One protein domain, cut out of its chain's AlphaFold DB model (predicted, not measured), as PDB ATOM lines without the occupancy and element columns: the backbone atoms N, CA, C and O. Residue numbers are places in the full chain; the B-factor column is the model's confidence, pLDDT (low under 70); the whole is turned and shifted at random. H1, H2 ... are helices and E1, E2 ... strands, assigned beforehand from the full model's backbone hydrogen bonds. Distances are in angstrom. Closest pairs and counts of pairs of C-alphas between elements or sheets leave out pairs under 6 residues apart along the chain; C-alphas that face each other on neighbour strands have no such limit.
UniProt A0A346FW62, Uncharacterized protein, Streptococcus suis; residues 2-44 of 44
ATOM      1  N   SER A   2      33.089  22.367  98.430       50.97
ATOM      2  CA  SER A   2      32.774  23.493  97.526       50.97
ATOM      3  C   SER A   2      33.690  23.605  96.293       50.97
ATOM      4  O   SER A   2      33.586  24.567  95.546       50.97
ATOM      5  N   TYR A   3      34.580  22.638  96.045       52.91
ATOM      6  CA  TYR A   3      35.603  22.735  94.988       52.91
ATOM      7  C   TYR A   3      35.128  22.372  93.570       52.91
ATOM      8  O   TYR A   3      35.930  22.415  92.643       52.91
ATOM      9  N   ILE A   4      33.871  21.950  93.391       56.53
ATOM     10  CA  ILE A   4      33.462  21.196  92.188       56.53
ATOM     11  C   ILE A   4      32.385  21.912  91.363       56.53
ATOM     12  O   ILE A   4      32.251  21.659  90.168       56.53
ATOM     13  N   THR A   5      31.637  22.850  91.939       54.38
ATOM     14  CA  THR A   5      30.615  23.570  91.179       54.38
ATOM     15  C   THR A   5      31.268  24.744  90.454       54.38
ATOM     16  O   THR A   5      31.736  25.670  91.113       54.38
ATOM     17  N   ASN A   6      31.254  24.711  89.114       61.28
ATOM     18  CA  ASN A   6      31.676  25.790  88.203       61.28
ATOM     19  C   ASN A   6      33.162  25.811  87.760       61.28
ATOM     20  O   ASN A   6      33.751  26.878  87.584       61.28
ATOM     21  N   VAL A   7      33.786  24.644  87.557       70.44
ATOM     22  CA  VAL A   7      35.142  24.556  86.981       70.44
ATOM     23  C   VAL A   7      35.119  24.712  85.451       70.44
ATOM     24  O   VAL A   7      34.282  24.130  84.766       70.44
ATOM     25  N   GLY A   8      36.029  25.522  84.902       72.44
ATOM     26  CA  GLY A   8      36.136  25.743  83.454       72.44
ATOM     27  C   GLY A   8      36.636  24.512  82.684       72.44
ATOM     28  O   GLY A   8      37.209  23.591  83.259       72.44
ATOM     29  N   ALA A   9      36.471  24.497  81.357       76.62
ATOM     30  CA  ALA A   9      36.984  23.406  80.522       76.62
ATOM     31  C   ALA A   9      38.499  23.192  80.728       76.62
ATOM     32  O   ALA A   9      39.274  24.151  80.737       76.62
ATOM     33  N   GLY A  10      38.910  21.932  80.895       78.62
ATOM     34  CA  GLY A  10      40.297  21.553  81.183       78.62
ATOM     35  C   GLY A  10      40.711  21.702  82.652       78.62
ATOM     36  O   GLY A  10      41.850  21.402  82.980       78.62
ATOM     37  N   GLN A  11      39.827  22.154  83.537       87.19
ATOM     38  CA  GLN A  11      40.062  22.251  84.979       87.19
ATOM     39  C   GLN A  11      39.478  21.018  85.677       87.19
ATOM     40  O   GLN A  11      38.496  20.444  85.204       87.19
ATOM     41  N   GLY A  12      40.048  20.604  86.805       85.38
ATOM     42  CA  GLY A  12      39.562  19.415  87.499       85.38
ATOM     43  C   GLY A  12      40.298  19.112  88.793       85.38
ATOM     44  O   GLY A  12      40.818  20.004  89.460       85.38
ATOM     45  N   LEU A  13      40.328  17.833  89.153       85.25
ATOM     46  CA  LEU A  13      40.957  17.335  90.371       85.25
ATOM     47  C   LEU A  13      41.891  16.181  90.021       85.25
ATOM     48  O   LEU A  13      41.496  15.244  89.329       85.25
ATOM     49  N   LEU A  14      43.116  16.234  90.536       86.62
ATOM     50  CA  LEU A  14      44.060  15.126  90.479       86.62
ATOM     51  C   LEU A  14      43.973  14.337  91.780       86.62
ATOM     52  O   LEU A  14      44.102  14.891  92.875       86.62
ATOM     53  N   LYS A  15      43.758  13.029  91.653       86.06
ATOM     54  CA  LYS A  15      43.771  12.094  92.777       86.06
ATOM     55  C   LYS A  15      45.144  11.433  92.853       86.06
ATOM     56  O   LYS A  15      45.518  10.702  91.942       86.06
ATOM     57  N   VAL A  16      45.878  11.678  93.938       86.75
ATOM     58  CA  VAL A  16      47.195  11.071  94.189       86.75
ATOM     59  C   VAL A  16      47.188  10.450  95.583       86.75
ATOM     60  O   VAL A  16      47.197  11.155  96.591       86.75
ATOM     61  N   GLY A  17      47.118   9.117  95.644       89.44
ATOM     62  CA  GLY A  17      46.955   8.390  96.905       89.44
ATOM     63  C   GLY A  17      45.691   8.830  97.652       89.44
ATOM     64  O   GLY A  17      44.589   8.832  97.097       89.44
ATOM     65  N   SER A  18      45.831   9.247  98.912       90.38
ATOM     66  CA  SER A  18      44.727   9.795  99.711       90.38
ATOM     67  C   SER A  18      44.403  11.262  99.390       90.38
ATOM     68  O   SER A  18      43.278  11.691  99.648       90.38
ATOM     69  N   SER A  19      45.294  11.997  98.722       85.38
ATOM     70  CA  SER A  19      45.159  13.439  98.472       85.38
ATOM     71  C   SER A  19      44.387  13.766  97.197       85.38
ATOM     72  O   SER A  19      44.482  13.066  96.190       85.38
ATOM     73  N   LEU A  20      43.627  14.859  97.239       86.94
ATOM     74  CA  LEU A  20      42.873  15.399  96.112       86.94
ATOM     75  C   LEU A  20      43.318  16.846  95.885       86.94
ATOM     76  O   LEU A  20      43.152  17.688  96.766       86.94
ATOM     77  N   VAL A  21      43.927  17.109  94.732       86.31
ATOM     78  CA  VAL A  21      44.603  18.378  94.431       86.31
ATOM     79  C   VAL A  21      43.884  19.078  93.277       86.31
ATOM     80  O   VAL A  21      43.610  18.426  92.266       86.31
ATOM     81  N   PRO A  22      43.569  20.382  93.379       85.00
ATOM     82  CA  PRO A  22      42.993  21.125  92.266       85.00
ATOM     83  C   PRO A  22      43.959  21.190  91.085       85.00
ATOM     84  O   PRO A  22      45.119  21.569  91.229       85.00
ATOM     85  N   PHE A  23      43.454  20.844  89.906       85.00
ATOM     86  CA  PHE A  23      44.157  20.990  88.643       85.00
ATOM     87  C   PHE A  23      43.589  22.158  87.861       85.00
ATOM     88  O   PHE A  23      42.393  22.199  87.556       85.00
ATOM     89  N   VAL A  24      44.481  23.083  87.514       83.19
ATOM     90  CA  VAL A  24      44.120  24.309  86.827       83.19
ATOM     91  C   VAL A  24      44.842  24.413  85.490       83.19
ATOM     92  O   VAL A  24      45.997  24.820  85.429       83.19
ATOM     93  N   ASN A  25      44.138  24.117  84.397       78.88
ATOM     94  CA  ASN A  25      44.632  24.335  83.038       78.88
ATOM     95  C   ASN A  25      44.399  25.783  82.561       78.88
ATOM     96  O   ASN A  25      43.378  26.098  81.941       78.88
ATOM     97  N   LYS A  26      45.329  26.690  82.883       79.25
ATOM     98  CA  LYS A  26      45.366  28.049  82.313       79.25
ATOM     99  C   LYS A  26      46.256  28.057  81.072       79.25
ATOM    100  O   LYS A  26      47.444  28.346  81.170       79.25
ATOM    101  N   PHE A  27      45.676  27.760  79.912       83.06
ATOM    102  CA  PHE A  27      46.388  27.887  78.642       83.06
ATOM    103  C   PHE A  27      46.233  29.310  78.067       83.06
ATOM    104  O   PHE A  27      45.105  29.812  78.004       83.06
ATOM    105  N   PRO A  28      47.324  29.989  77.662       86.31
ATOM    106  CA  PRO A  28      47.255  31.348  77.131       86.31
ATOM    107  C   PRO A  28      46.581  31.369  75.748       86.31
ATOM    108  O   PRO A  28      47.105  30.828  74.774       86.31
ATOM    109  N   ARG A  29      45.407  32.009  75.664       86.94
ATOM    110  CA  ARG A  29      44.574  32.043  74.443       86.94
ATOM    111  C   ARG A  29      45.039  33.041  73.385       86.94
ATOM    112  O   ARG A  29      44.707  32.901  72.218       86.94
ATOM    113  N   ASN A  30      45.833  34.032  73.778       89.94
ATOM    114  CA  ASN A  30      46.385  35.058  72.893       89.94
ATOM    115  C   ASN A  30      47.659  34.599  72.155       89.94
ATOM    116  O   ASN A  30      48.460  35.433  71.744       89.94
ATOM    117  N   THR A  31      47.876  33.290  72.024       91.44
ATOM    118  CA  THR A  31      49.053  32.718  71.362       91.44
ATOM    119  C   THR A  31      48.663  32.117  70.018       91.44
ATOM    120  O   THR A  31      47.607  31.498  69.904       91.44
ATOM    121  N   GLU A  32      49.527  32.239  69.008       91.50
ATOM    122  CA  GLU A  32      49.322  31.577  67.707       91.50
ATOM    123  C   GLU A  32      49.190  30.056  67.858       91.50
ATOM    124  O   GLU A  32      48.379  29.420  67.190       91.50
ATOM    125  N   LEU A  33      49.911  29.477  68.823       90.69
ATOM    126  CA  LEU A  33      49.801  28.062  69.155       90.69
ATOM    127  C   LEU A  33      48.383  27.686  69.622       90.69
ATOM    128  O   LEU A  33      47.856  26.668  69.185       90.69
ATOM    129  N   TYR A  34      47.731  28.497  70.463       90.50
ATOM    130  CA  TYR A  34      46.342  28.240  70.858       90.50
ATOM    131  C   TYR A  34      45.384  28.309  69.668       90.50
ATOM    132  O   TYR A  34      44.521  27.446  69.538       90.50
ATOM    133  N   LYS A  35      45.558  29.296  68.783       89.25
ATOM    134  CA  LYS A  35      44.718  29.462  67.586       89.25
ATOM    135  C   LYS A  35      44.805  28.259  66.646       89.25
ATOM    136  O   LYS A  35      43.794  27.853  66.092       89.25
ATOM    137  N   LEU A  36      45.996  27.673  66.506       91.56
ATOM    138  CA  LEU A  36      46.217  26.474  65.693       91.56
ATOM    139  C   LEU A  36      45.631  25.199  66.318       91.56
ATOM    140  O   LEU A  36      45.269  24.279  65.593       91.56
ATOM    141  N   MET A  37      45.575  25.119  67.651       90.50
ATOM    142  CA  MET A  37      45.171  23.902  68.368       90.50
ATOM    143  C   MET A  37      43.718  23.911  68.853       90.50
ATOM    144  O   MET A  37      43.194  22.850  69.199       90.50
ATOM    145  N   THR A  38      43.071  25.076  68.955       88.62
ATOM    146  CA  THR A  38      41.698  25.149  69.467       88.62
ATOM    147  C   THR A  38      40.719  24.496  68.495       88.62
ATOM    148  O   THR A  38      40.754  24.717  67.290       88.62
ATOM    149  N   THR A  39      39.813  23.685  69.035       88.62
ATOM    150  CA  THR A  39      38.714  23.059  68.285       88.62
ATOM    151  C   THR A  39      37.385  23.784  68.494       88.62
ATOM    152  O   THR A  39      36.342  23.341  68.012       88.62
ATOM    153  N   LYS A  40      37.395  24.897  69.234       86.06
ATOM    154  CA  LYS A  40      36.201  25.691  69.507       86.06
ATOM    155  C   LYS A  40      35.994  26.724  68.407       86.06
ATOM    156  O   LYS A  40      36.719  27.711  68.312       86.06
ATOM    157  N   PHE A  41      34.964  26.498  67.601       81.69
ATOM    158  CA  PHE A  41      34.560  27.425  66.551       81.69
ATOM    159  C   PHE A  41      34.159  28.793  67.125       81.69
ATOM    160  O   PHE A  41      33.396  28.865  68.088       81.69
ATOM    161  N   GLY A  42      34.671  29.869  66.520       81.06
ATOM    162  CA  GLY A  42      34.377  31.255  66.906       81.06
ATOM    163  C   GLY A  42      35.115  31.763  68.150       81.06
ATOM    164  O   GLY A  42      34.792  32.839  68.643       81.06
ATOM    165  N   GLU A  43      36.081  31.006  68.684       79.88
ATOM    166  CA  GLU A  43      36.908  31.440  69.823       79.88
ATOM    167  C   GLU A  43      38.088  32.348  69.399       79.88
ATOM    168  O   GLU A  43      38.773  32.895  70.267       79.88
ATOM    169  N   VAL A  44      38.313  32.510  68.086       68.31
ATOM    170  CA  VAL A  44      39.358  33.338  67.456       68.31
ATOM    171  C   VAL A  44      38.788  34.101  66.268       68.31
ATOM    172  O   VAL A  44      37.992  33.483  65.525       68.31
TER     173      VAL A  44
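What this domain is: This is residues 2 to 44 of the 44 residues of an uncharacterized protein of Streptococcus suis (UniProt A0A346FW62). With little regular structure, this is a loose rod: a two-stranded hairpin, E1 and E2, at one end, a short helix, H1, at the other, and residues 24 to 31 strung between them. The 43 printed residues hold E1, E2 and H1 in that order, 16 residues in all, of mixed class, with an antiparallel sheet E1 - E2. It is only just loose, close to extended, with a radius of gyration of the C-alphas of 13.8 A, and spans 39 by 19 by 15 A, only just a rod.

Where its parts are: E1, residues 12 to 16, begins at C-alpha 12 (39.562, 19.415, 87.499) and measures 13.1 A. E2, residues 19 to 23, measures 12.4 A. H1, residues 32 to 37, measures 8.8 A and ends at C-alpha 37 (45.171, 23.902, 68.368).

How they stand to each other: E1 and E2 form a hairpin, antiparallel at 148 degrees, with N 14 and O 21 within hydrogen-bond range at 2.8 A. E1 and H1 are apart. In H1 every O i to N i+4 pair is within hydrogen-bond range.

The domain as a whole: The C-alphas farthest apart, of Ser 18 and Gly 42, are 40.5 A apart. The printed part has no cut and no long link between named elements. Residues 2 to 6 and 44 have pLDDT under 70.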